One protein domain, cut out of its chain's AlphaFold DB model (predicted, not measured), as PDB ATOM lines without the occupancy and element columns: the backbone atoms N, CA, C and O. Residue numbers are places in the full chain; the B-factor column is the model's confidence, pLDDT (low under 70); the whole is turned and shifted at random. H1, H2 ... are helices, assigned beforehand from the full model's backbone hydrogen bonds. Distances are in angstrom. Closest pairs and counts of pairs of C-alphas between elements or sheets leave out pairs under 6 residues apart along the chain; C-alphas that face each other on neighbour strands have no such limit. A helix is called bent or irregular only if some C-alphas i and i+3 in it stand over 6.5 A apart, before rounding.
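This is residues 57 to 143 of the 146 residues of an uncharacterized protein of Phycisphaerae bacterium (UniProt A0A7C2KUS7). Two long helices, H1 and H2, run side by side in opposite ways as a narrow V, joined at one end by a short loop, near each other within residues 74 to 121 and parting toward the far ends. At the other end the arms stick out free, with residues 57 to 73 on the H1 side and 122 to 143 on the H2 side. The printed part has 87 residues, with two named helices in the order H1, H2 and no named strand; the class is all helix. It is extended, with a radius of gyration of the C-alphas of 20.3 A, and spans 70 by 22 by 12 A, only just a rod.

H1 holds residues 60 to 92 and measures 47.9 A from C-alpha 60 at (26.388, 30.908, -42.820) to C-alpha 92 at (-13.583, 14.900, -63.855). It is neither bent nor irregular, but only just: C-alphas 78 and 81 are 6.2 A apart. H2, the longest helix, holds residues 99 to 141 and measures 61.9 A, ending with C-alpha 141 at (27.867, 31.101, -23.097).

H1 and H2 are close but not clearly touching, with 1 pair of C-alphas within 8 A. Their closest C-alphas, those of His 92 and Thr 99, are 6.6 A apart. Their lines stand at a shallow tilt of 15 degrees, opposite ways, and their centres are 14.1 A apart. Of the O i to N i+4 pairs, 28 of 29 in H1 and 38 of 39 in H2 are within hydrogen-bond range.

The C-alphas farthest apart, those of Ala 97 and Ser 143, are 70.3 A apart. The printed part has no cut. The link from H1 to H2, 6 residues, is short. The mean pLDDT of the printed part is 80.4; residues 92 to 103 and 140 to 143 are under 70.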
ATOM      1  N   TYR A  57      27.696  25.000 -36.979       71.75
ATOM      2  CA  TYR A  57      29.115  25.262 -37.240       71.75
ATOM      3  C   TYR A  57      29.447  25.372 -38.734       71.75
ATOM      4  O   TYR A  57      30.617  25.544 -39.088       71.75
ATOM      5  N   CYS A  58      28.442  25.270 -39.606       77.44
ATOM      6  CA  CYS A  58      28.605  25.448 -41.045       77.44
ATOM      7  C   CYS A  58      28.772  26.926 -41.425       77.44
ATOM      8  O   CYS A  58      28.410  27.839 -40.684       77.44
ATOM      9  N   ASP A  59      29.301  27.150 -42.627       75.31
ATOM     10  CA  ASP A  59      29.375  28.474 -43.239       75.31
ATOM     11  C   ASP A  59      27.959  29.085 -43.362       75.31
ATOM     12  O   ASP A  59      27.081  28.469 -43.983       75.31
ATOM     13  N   PRO A  60      27.705  30.278 -42.785       76.56
ATOM     14  CA  PRO A  60      26.388  30.908 -42.820       76.56
ATOM     15  C   PRO A  60      25.892  31.192 -44.244       76.56
ATOM     16  O   PRO A  60      24.689  31.069 -44.495       76.56
ATOM     17  N   ASP A  61      26.782  31.497 -45.193       76.12
ATOM     18  CA  ASP A  61      26.402  31.751 -46.587       76.12
ATOM     19  C   ASP A  61      25.970  30.459 -47.281       76.12
ATOM     20  O   ASP A  61      25.016  30.434 -48.070       76.12
ATOM     21  N   TRP A  62      26.633  29.348 -46.949       83.69
ATOM     22  CA  TRP A  62      26.225  28.025 -47.405       83.69
ATOM     23  C   TRP A  62      24.862  27.630 -46.830       83.69
ATOM     24  O   TRP A  62      23.975  27.234 -47.594       83.69
ATOM     25  N   VAL A  63      24.643  27.824 -45.526       87.19
ATOM     26  CA  VAL A  63      23.349  27.539 -44.882       87.19
ATOM     27  C   VAL A  63      22.237  28.405 -45.486       87.19
ATOM     28  O   VAL A  63      21.136  27.909 -45.733       87.19
ATOM     29  N   ALA A  64      22.508  29.674 -45.801       82.75
ATOM     30  CA  ALA A  64      21.545  30.561 -46.453       82.75
ATOM     31  C   ALA A  64      21.194  30.111 -47.885       82.75
ATOM     32  O   ALA A  64      20.035  30.205 -48.304       82.75
ATOM     33  N   ARG A  65      22.166  29.599 -48.656       87.31
ATOM     34  CA  ARG A  65      21.906  28.978 -49.971       87.31
ATOM     35  C   ARG A  65      21.040  27.727 -49.835       87.31
ATOM     36  O   ARG A  65      20.043  27.610 -50.548       87.31
ATOM     37  N   LEU A  66      21.362  26.850 -48.887       89.12
ATOM     38  CA  LEU A  66      20.593  25.633 -48.634       89.12
ATOM     39  C   LEU A  66      19.152  25.949 -48.200       89.12
ATOM     40  O   LEU A  66      18.200  25.357 -48.709       89.12
ATOM     41  N   ALA A  67      18.976  26.938 -47.318       90.00
ATOM     42  CA  ALA A  67      17.663  27.384 -46.865       90.00
ATOM     43  C   ALA A  67      16.801  27.918 -48.020       90.00
ATOM     44  O   ALA A  67      15.619  27.584 -48.090       90.00
ATOM     45  N   ARG A  68      17.384  28.692 -48.946       92.88
ATOM     46  CA  ARG A  68      16.677  29.181 -50.143       92.88
ATOM     47  C   ARG A  68      16.191  28.036 -51.030       92.88
ATOM     48  O   ARG A  68      15.023  28.036 -51.408       92.88
ATOM     49  N   GLY A  69      17.043  27.046 -51.304       90.69
ATOM     50  CA  GLY A  69      16.654  25.862 -52.080       90.69
ATOM     51  C   GLY A  69      15.502  25.095 -51.426       90.69
ATOM     52  O   GLY A  69      14.497  24.808 -52.073       90.69
ATOM     53  N   ALA A  70      15.591  24.855 -50.114       92.31
ATOM     54  CA  ALA A  70      14.526  24.196 -49.360       92.31
ATOM     55  C   ALA A  70      13.202  24.982 -49.389       92.31
ATOM     56  O   ALA A  70      12.127  24.387 -49.454       92.31
ATOM     57  N   THR A  71      13.259  26.317 -49.367       92.19
ATOM     58  CA  THR A  71      12.068  27.165 -49.486       92.19
ATOM     59  C   THR A  71      11.417  27.053 -50.865       92.19
ATOM     60  O   THR A  71      10.195  26.967 -50.926       92.19
ATOM     61  N   ILE A  72      12.191  26.991 -51.951       93.38
ATOM     62  CA  ILE A  72      11.648  26.802 -53.308       93.38
ATOM     63  C   ILE A  72      10.908  25.464 -53.414       93.38
ATOM     64  O   ILE A  72       9.766  25.438 -53.863       93.38
ATOM     65  N   VAL A  73      11.521  24.379 -52.930       89.44
ATOM     66  CA  VAL A  73      10.894  23.045 -52.911       89.44
ATOM     67  C   VAL A  73       9.608  23.051 -52.075       89.44
ATOM     68  O   VAL A  73       8.594  22.481 -52.469       89.44
ATOM     69  N   LEU A  74       9.605  23.734 -50.929       91.19
ATOM     70  CA  LEU A  74       8.397  23.859 -50.114       91.19
ATOM     71  C   LEU A  74       7.272  24.589 -50.867       91.19
ATOM     72  O   LEU A  74       6.128  24.132 -50.849       91.19
ATOM     73  N   TRP A  75       7.587  25.696 -51.543       91.25
ATOM     74  CA  TRP A  75       6.609  26.445 -52.337       91.25
ATOM     75  C   TRP A  75       6.096  25.654 -53.539       91.25
ATOM     76  O   TRP A  75       4.902  25.725 -53.826       91.25
ATOM     77  N   SER A  76       6.940  24.853 -54.199       87.50
ATOM     78  CA  SER A  76       6.485  24.005 -55.305       87.50
ATOM     79  C   SER A  76       5.466  22.967 -54.842       87.50
ATOM     80  O   SER A  76       4.491  22.733 -55.547       87.50
ATOM     81  N   PHE A  77       5.625  22.397 -53.643       89.69
ATOM     82  CA  PHE A  77       4.609  21.503 -53.079       89.69
ATOM     83  C   PHE A  77       3.333  22.250 -52.683       89.69
ATOM     84  O   PHE A  77       2.243  21.784 -52.999       89.69
ATOM     85  N   LEU A  78       3.453  23.410 -52.030       86.88
ATOM     86  CA  LEU A  78       2.294  24.195 -51.590       86.88
ATOM     87  C   LEU A  78       1.421  24.693 -52.748       86.88
ATOM     88  O   LEU A  78       0.217  24.814 -52.564       86.88
ATOM     89  N   ILE A  79       2.012  24.987 -53.908       90.44
ATOM     90  CA  ILE A  79       1.288  25.490 -55.088       90.44
ATOM     91  C   ILE A  79       0.924  24.346 -56.042       90.44
ATOM     92  O   ILE A  79      -0.199  24.288 -56.539       90.44
ATOM     93  N   GLY A  80       1.855  23.421 -56.284       83.69
ATOM     94  CA  GLY A  80       1.698  22.354 -57.269       83.69
ATOM     95  C   GLY A  80       0.640  21.323 -56.889       83.69
ATOM     96  O   GLY A  80      -0.141  20.925 -57.748       83.69
ATOM     97  N   LEU A  81       0.556  20.932 -55.610       85.94
ATOM     98  CA  LEU A  81      -0.455  19.968 -55.157       85.94
ATOM     99  C   LEU A  81      -1.884  20.505 -55.337       85.94
ATOM    100  O   LEU A  81      -2.680  19.821 -55.975       85.94
ATOM    101  N   PRO A  82      -2.237  21.714 -54.857       88.19
ATOM    102  CA  PRO A  82      -3.566  22.272 -55.095       88.19
ATOM    103  C   PRO A  82      -3.884  22.482 -56.573       88.19
ATOM    104  O   PRO A  82      -5.014  22.229 -56.976       88.19
ATOM    105  N   ALA A  83      -2.912  22.921 -57.380       86.00
ATOM    106  CA  ALA A  83      -3.117  23.121 -58.812       86.00
ATOM    107  C   ALA A  83      -3.422  21.800 -59.535       86.00
ATOM    108  O   ALA A  83      -4.365  21.747 -60.316       86.00
ATOM    109  N   ALA A  84      -2.683  20.730 -59.222       82.06
ATOM    110  CA  ALA A  84      -2.941  19.400 -59.769       82.06
ATOM    111  C   ALA A  84      -4.304  18.847 -59.321       82.06
ATOM    112  O   ALA A  84      -5.035  18.288 -60.129       82.06
ATOM    113  N   ILE A  85      -4.677  19.049 -58.051       86.75
ATOM    114  CA  ILE A  85      -5.999  18.659 -57.535       86.75
ATOM    115  C   ILE A  85      -7.111  19.440 -58.251       86.75
ATOM    116  O   ILE A  85      -8.154  18.878 -58.568       86.75
ATOM    117  N   LEU A  86      -6.910  20.733 -58.506       86.44
ATOM    118  CA  LEU A  86      -7.894  21.566 -59.195       86.44
ATOM    119  C   LEU A  86      -8.074  21.148 -60.662       86.44
ATOM    120  O   LEU A  86      -9.212  21.069 -61.117       86.44
ATOM    121  N   ASP A  87      -6.977  20.872 -61.370       84.75
ATOM    122  CA  ASP A  87      -6.974  20.374 -62.753       84.75
ATOM    123  C   ASP A  87      -7.714  19.030 -62.881       84.75
ATOM    124  O   ASP A  87      -8.593  18.864 -63.733       84.75
ATOM    125  N   ASP A  88      -7.443  18.115 -61.947       78.25
ATOM    126  CA  ASP A  88      -8.117  16.822 -61.829       78.25
ATOM    127  C   ASP A  88      -9.634  16.997 -61.616       78.25
ATOM    128  O   ASP A  88     -10.449  16.461 -62.373       78.25
ATOM    129  N   ILE A  89     -10.039  17.842 -60.660       81.19
ATOM    130  CA  ILE A  89     -11.455  18.147 -60.390       81.19
ATOM    131  C   ILE A  89     -12.147  18.716 -61.635       81.19
ATOM    132  O   ILE A  89     -13.252  18.281 -61.973       81.19
ATOM    133  N   LEU A  90     -11.521  19.676 -62.325       80.56
ATOM    134  CA  LEU A  90     -12.102  20.327 -63.503       80.56
ATOM    135  C   LEU A  90     -12.366  19.318 -64.630       80.56
ATOM    136  O   LEU A  90     -13.433  19.335 -65.247       80.56
ATOM    137  N   THR A  91     -11.412  18.414 -64.849       73.12
ATOM    138  CA  THR A  91     -11.469  17.378 -65.886       73.12
ATOM    139  C   THR A  91     -12.523  16.313 -65.567       73.12
ATOM    140  O   THR A  91     -13.253  15.856 -66.450       73.12
ATOM    141  N   HIS A  92     -12.668  15.951 -64.293       62.59
ATOM    142  CA  HIS A  92     -13.583  14.900 -63.855       62.59
ATOM    143  C   HIS A  92     -15.049  15.345 -63.736       62.59
ATOM    144  O   HIS A  92     -15.947  14.548 -64.019       62.59
ATOM    145  N   VAL A  93     -15.336  16.609 -63.403       64.06
ATOM    146  CA  VAL A  93     -16.719  17.134 -63.311       64.06
ATOM    147  C   VAL A  93     -17.487  17.031 -64.648       64.06
ATOM    148  O   VAL A  93     -18.721  17.000 -64.647       64.06
ATOM    149  N   ALA A  94     -16.792  16.864 -65.778       64.19
ATOM    150  CA  ALA A  94     -17.385  16.674 -67.103       64.19
ATOM    151  C   ALA A  94     -18.025  15.281 -67.355       64.19
ATOM    152  O   ALA A  94     -18.793  15.144 -68.307       64.19
ATOM    153  N   GLY A  95     -17.786  14.252 -66.520       59.50
ATOM    154  CA  GLY A  95     -18.275  12.875 -66.749       59.50
ATOM    155  C   GLY A  95     -18.921  12.232 -65.512       59.50
ATOM    156  O   GLY A  95     -18.241  11.696 -64.637       59.50
ATOM    157  N   ARG A  96     -20.254  12.283 -65.406       67.12
ATOM    158  CA  ARG A  96     -21.022  11.980 -64.179       67.12
ATOM    159  C   ARG A  96     -21.526  10.528 -64.105       67.12
ATOM    160  O   ARG A  96     -22.608  10.245 -64.595       67.12
ATOM    161  N   ALA A  97     -20.759   9.633 -63.475       52.94
ATOM    162  CA  ALA A  97     -21.228   8.403 -62.796       52.94
ATOM    163  C   ALA A  97     -20.046   7.655 -62.148       52.94
ATOM    164  O   ALA A  97     -20.098   7.299 -60.976       52.94
ATOM    165  N   ILE A  98     -18.932   7.516 -62.875       58.84
ATOM    166  CA  ILE A  98     -17.658   6.957 -62.372       58.84
ATOM    167  C   ILE A  98     -17.005   7.888 -61.321       58.84
ATOM    168  O   ILE A  98     -16.213   7.471 -60.482       58.84
ATOM    169  N   THR A  99     -17.405   9.157 -61.317       57.69
ATOM    170  CA  THR A  99     -16.851  10.256 -60.524       57.69
ATOM    171  C   THR A  99     -17.132  10.202 -59.030       57.69
ATOM    172  O   THR A  99     -16.290  10.643 -58.259       57.69
ATOM    173  N   ILE A 100     -18.279   9.682 -58.583       66.94
ATOM    174  CA  ILE A 100     -18.660   9.783 -57.160       66.94
ATOM    175  C   ILE A 100     -17.778   8.871 -56.298       66.94
ATOM    176  O   ILE A 100     -17.248   9.300 -55.275       66.94
ATOM    177  N   THR A 101     -17.566   7.629 -56.734       63.78
ATOM    178  CA  THR A 101     -16.760   6.649 -55.994       63.78
ATOM    179  C   THR A 101     -15.279   7.030 -55.982       63.78
ATOM    180  O   THR A 101     -14.617   6.912 -54.952       63.78
ATOM    181  N   VAL A 102     -14.766   7.556 -57.099       66.31
ATOM    182  CA  VAL A 102     -13.385   8.053 -57.196       66.31
ATOM    183  C   VAL A 102     -13.197   9.336 -56.373       66.31
ATOM    184  O   VAL A 102     -12.199   9.455 -55.664       66.31
ATOM    185  N   ALA A 103     -14.175  10.251 -56.356       68.38
ATOM    186  CA  ALA A 103     -14.109  11.477 -55.556       68.38
ATOM    187  C   ALA A 103     -13.981  11.193 -54.050       68.38
ATOM    188  O   ALA A 103     -13.209  11.863 -53.368       68.38
ATOM    189  N   ILE A 104     -14.674  10.176 -53.526       80.25
ATOM    190  CA  ILE A 104     -14.582   9.805 -52.102       80.25
ATOM    191  C   ILE A 104     -13.163   9.332 -51.744       80.25
ATOM    192  O   ILE A 104     -12.612   9.760 -50.727       80.25
ATOM    193  N   LEU A 105     -12.541   8.502 -52.590       80.88
ATOM    194  CA  LEU A 105     -11.171   8.020 -52.372       80.88
ATOM    195  C   LEU A 105     -10.138   9.153 -52.483       80.88
ATOM    196  O   LEU A 105      -9.207   9.221 -51.680       80.88
ATOM    197  N   MET A 106     -10.338  10.089 -53.412       74.62
ATOM    198  CA  MET A 106      -9.461  11.251 -53.588       74.62
ATOM    199  C   MET A 106      -9.579  12.255 -52.433       74.62
ATOM    200  O   MET A 106      -8.561  12.763 -51.967       74.62
ATOM    201  N   ILE A 107     -10.782  12.492 -51.893       82.50
ATOM    202  CA  ILE A 107     -10.978  13.332 -50.695       82.50
ATOM    203  C   ILE A 107     -10.309  12.690 -49.472       82.50
ATOM    204  O   ILE A 107      -9.645  13.376 -48.685       82.50
ATOM    205  N   ALA A 108     -10.429  11.370 -49.321       82.75
ATOM    206  CA  ALA A 108      -9.765  10.640 -48.245       82.75
ATOM    207  C   ALA A 108      -8.232  10.740 -48.355       82.75
ATOM    208  O   ALA A 108      -7.554  11.035 -47.371       82.75
ATOM    209  N   MET A 109      -7.681  10.589 -49.561       88.06
ATOM    210  CA  MET A 109      -6.241  10.703 -49.789       88.06
ATOM    211  C   MET A 109      -5.742  12.148 -49.614       88.06
ATOM    212  O   MET A 109      -4.759  12.385 -48.911       88.06
ATOM    213  N   GLY A 110      -6.449  13.132 -50.172       82.62
ATOM    214  CA  GLY A 110      -6.114  14.553 -50.054       82.62
ATOM    215  C   GLY A 110      -6.148  15.056 -48.610       82.62
ATOM    216  O   GLY A 110      -5.237  15.765 -48.180       82.62
ATOM    217  N   SER A 111      -7.140  14.640 -47.820       84.56
ATOM    218  CA  SER A 111      -7.210  14.996 -46.397       84.56
ATOM    219  C   SER A 111      -6.056  14.390 -45.589       84.56
ATOM    220  O   SER A 111      -5.469  15.091 -44.762       84.56
ATOM    221  N   ALA A 112      -5.643  13.155 -45.886       83.88
ATOM    222  CA  ALA A 112      -4.453  12.554 -45.286       83.88
ATOM    223  C   ALA A 112      -3.173  13.340 -45.634       83.88
ATOM    224  O   ALA A 112      -2.361  13.624 -44.748       83.88
ATOM    225  N   PHE A 113      -3.022  13.774 -46.892       87.06
ATOM    226  CA  PHE A 113      -1.894  14.614 -47.309       87.06
ATOM    227  C   PHE A 113      -1.882  15.977 -46.613       87.06
ATOM    228  O   PHE A 113      -0.823  16.422 -46.168       87.06
ATOM    229  N   ILE A 114      -3.039  16.623 -46.453       86.25
ATOM    230  CA  ILE A 114      -3.147  17.906 -45.742       86.25
ATOM    231  C   ILE A 114      -2.761  17.739 -44.269       86.25
ATOM    232  O   ILE A 114      -1.992  18.544 -43.739       86.25
ATOM    233  N   VAL A 115      -3.239  16.683 -43.605       87.00
ATOM    234  CA  VAL A 115      -2.885  16.399 -42.205       87.00
ATOM    235  C   VAL A 115      -1.380  16.173 -42.064       87.00
ATOM    236  O   VAL A 115      -0.752  16.778 -41.190       87.00
ATOM    237  N   LEU A 116      -0.781  15.371 -42.949       89.69
ATOM    238  CA  LEU A 116       0.662  15.127 -42.957       89.69
ATOM    239  C   LEU A 116       1.457  16.412 -43.213       89.69
ATOM    240  O   LEU A 116       2.427  16.677 -42.501       89.69
ATOM    241  N   ALA A 117       1.021  17.248 -44.156       86.69
ATOM    242  CA  ALA A 117       1.655  18.529 -44.447       86.69
ATOM    243  C   ALA A 117       1.597  19.478 -43.240       86.69
ATOM    244  O   ALA A 117       2.619  20.040 -42.844       86.69
ATOM    245  N   VAL A 118       0.438  19.613 -42.589       91.00
ATOM    246  CA  VAL A 118       0.284  20.438 -41.378       91.00
ATOM    247  C   VAL A 118       1.154  19.906 -40.238       91.00
ATOM    248  O   VAL A 118       1.804  20.689 -39.537       91.00
ATOM    249  N   MET A 119       1.209  18.586 -40.051       88.94
ATOM    250  CA  MET A 119       2.039  17.963 -39.022       88.94
ATOM    251  C   MET A 119       3.532  18.198 -39.292       88.94
ATOM    252  O   MET A 119       4.276  18.553 -38.374       88.94
ATOM    253  N   PHE A 120       3.953  18.107 -40.553       89.81
ATOM    254  CA  PHE A 120       5.318  18.392 -40.990       89.81
ATOM    255  C   PHE A 120       5.693  19.873 -40.825       89.81
ATOM    256  O   PHE A 120       6.765  20.198 -40.307       89.81
ATOM    257  N   VAL A 121       4.796  20.799 -41.174       89.50
ATOM    258  CA  VAL A 121       4.990  22.241 -40.937       89.50
ATOM    259  C   VAL A 121       5.115  22.529 -39.440       89.50
ATOM    260  O   VAL A 121       6.025  23.243 -39.018       89.50
ATOM    261  N   ARG A 122       4.260  21.934 -38.600       90.31
ATOM    262  CA  ARG A 122       4.380  22.068 -37.140       90.31
ATOM    263  C   ARG A 122       5.711  21.525 -36.632       90.31
ATOM    264  O   ARG A 122       6.340  22.175 -35.795       90.31
ATOM    265  N   LEU A 123       6.155  20.376 -37.138       87.94
ATOM    266  CA  LEU A 123       7.428  19.772 -36.756       87.94
ATOM    267  C   LEU A 123       8.602  20.684 -37.121       87.94
ATOM    268  O   LEU A 123       9.406  21.022 -36.254       87.94
ATOM    269  N   THR A 124       8.662  21.150 -38.367       84.75
ATOM    270  CA  THR A 124       9.725  22.049 -38.839       84.75
ATOM    271  C   THR A 124       9.705  23.392 -38.109       84.75
ATOM    272  O   THR A 124      10.767  23.922 -37.777       84.75
ATOM    273  N   TYR A 125       8.527  23.923 -37.771       91.62
ATOM    274  CA  TYR A 125       8.406  25.148 -36.981       91.62
ATOM    275  C   TYR A 125       8.891  24.957 -35.540       91.62
ATOM    276  O   TYR A 125       9.676  25.768 -35.042       91.62
ATOM    277  N   ARG A 126       8.485  23.867 -34.870       88.19
ATOM    278  CA  ARG A 126       8.979  23.529 -33.521       88.19
ATOM    279  C   ARG A 126      10.486  23.314 -33.530       88.19
ATOM    280  O   ARG A 126      11.168  23.829 -32.647       88.19
ATOM    281  N   PHE A 127      11.000  22.632 -34.547       80.62
ATOM    282  CA  PHE A 127      12.426  22.388 -34.717       80.62
ATOM    283  C   PHE A 127      13.203  23.696 -34.916       80.62
ATOM    284  O   PHE A 127      14.149  23.968 -34.182       80.62
ATOM    285  N   ARG A 128      12.739  24.582 -35.810       84.69
ATOM    286  CA  ARG A 128      13.314  25.928 -35.989       84.69
ATOM    287  C   ARG A 128      13.277  26.750 -34.702       84.69
ATOM    288  O   ARG A 128      14.260  27.414 -34.381       84.69
ATOM    289  N   LYS A 129      12.169  26.714 -33.956       84.94
ATOM    290  CA  LYS A 129      12.039  27.433 -32.679       84.94
ATOM    291  C   LYS A 129      13.033  26.903 -31.639       84.94
ATOM    292  O   LYS A 129      13.688  27.703 -30.977       84.94
ATOM    293  N   ALA A 130      13.180  25.582 -31.533       80.94
ATOM    294  CA  ALA A 130      14.139  24.949 -30.628       80.94
ATOM    295  C   ALA A 130      15.591  25.295 -30.995       80.94
ATOM    296  O   ALA A 130      16.380  25.633 -30.114       80.94
ATOM    297  N   LEU A 131      15.922  25.295 -32.289       83.44
ATOM    298  CA  LEU A 131      17.243  25.700 -32.774       83.44
ATOM    299  C   LEU A 131      17.545  27.169 -32.467       83.44
ATOM    300  O   LEU A 131      18.636  27.476 -32.000       83.44
ATOM    301  N   ARG A 132      16.579  28.079 -32.656       84.38
ATOM    302  CA  ARG A 132      16.760  29.499 -32.303       84.38
ATOM    303  C   ARG A 132      17.039  29.690 -30.813       84.38
ATOM    304  O   ARG A 132      17.933  30.449 -30.471       84.38
ATOM    305  N   LEU A 133      16.317  28.982 -29.942       81.44
ATOM    306  CA  LEU A 133      16.538  29.026 -28.491       81.44
ATOM    307  C   LEU A 133      17.943  28.550 -28.108       81.44
ATOM    308  O   LEU A 133      18.642  29.240 -27.367       81.44
ATOM    309  N   LYS A 134      18.383  27.413 -28.659       76.56
ATOM    310  CA  LYS A 134      19.736  26.893 -28.424       76.56
ATOM    311  C   LYS A 134      20.814  27.837 -28.954       76.56
ATOM    312  O   LYS A 134      21.791  28.078 -28.258       76.56
ATOM    313  N   ALA A 135      20.599  28.441 -30.120       77.44
ATOM    314  CA  ALA A 135      21.525  29.416 -30.689       77.44
ATOM    315  C   ALA A 135      21.666  30.683 -29.823       77.44
ATOM    316  O   ALA A 135      22.752  31.258 -29.759       77.44
ATOM    317  N   THR A 136      20.599  31.129 -29.150       77.44
ATOM    318  CA  THR A 136      20.668  32.267 -28.216       77.44
ATOM    319  C   THR A 136      21.444  31.906 -26.950       77.44
ATOM    320  O   THR A 136      22.316  32.672 -26.547       77.44
ATOM    321  N   LEU A 137      21.186  30.725 -26.375       75.88
ATOM    322  CA  LEU A 137      21.893  30.230 -25.184       75.88
ATOM    323  C   LEU A 137      23.380  29.980 -25.452       75.88
ATOM    324  O   LEU A 137      24.226  30.325 -24.628       75.88
ATOM    325  N   ALA A 138      23.711  29.433 -26.624       70.44
ATOM    326  CA  ALA A 138      25.092  29.306 -27.062       70.44
ATOM    327  C   ALA A 138      25.747  30.691 -27.116       70.44
ATOM    328  O   ALA A 138      26.773  30.906 -26.492       70.44
ATOM    329  N   ARG A 139      25.118  31.690 -27.740       71.69
ATOM    330  CA  ARG A 139      25.703  33.037 -27.840       71.69
ATOM    331  C   ARG A 139      26.056  33.660 -26.484       71.69
ATOM    332  O   ARG A 139      27.113  34.271 -26.372       71.69
ATOM    333  N   THR A 140      25.219  33.468 -25.466       69.50
ATOM    334  CA  THR A 140      25.484  33.954 -24.100       69.50
ATOM    335  C   THR A 140      26.605  33.197 -23.386       69.50
ATOM    336  O   THR A 140      27.300  33.775 -22.557       69.50
ATOM    337  N   HIS A 141      26.820  31.921 -23.717       63.06
ATOM    338  CA  HIS A 141      27.867  31.101 -23.097       63.06
ATOM    339  C   HIS A 141      29.257  31.322 -23.717       63.06
ATOM    340  O   HIS A 141      30.266  31.000 -23.100       63.06
ATOM    341  N   TRP A 142      29.321  31.865 -24.937       59.16
ATOM    342  CA  TRP A 142      30.577  32.180 -25.632       59.16
ATOM    343  C   TRP A 142      31.121  33.577 -25.292       59.16
ATOM    344  O   TRP A 142      32.257  33.888 -25.639       59.16
ATOM    345  N   SER A 143      30.328  34.429 -24.631       55.78
ATOM    346  CA  SER A 143      30.735  35.779 -24.217       55.78
ATOM    347  C   SER A 143      31.389  35.848 -22.836       55.78
ATOM    348  O   SER A 143      31.836  36.920 -22.446       55.78
TER     349      SER A 143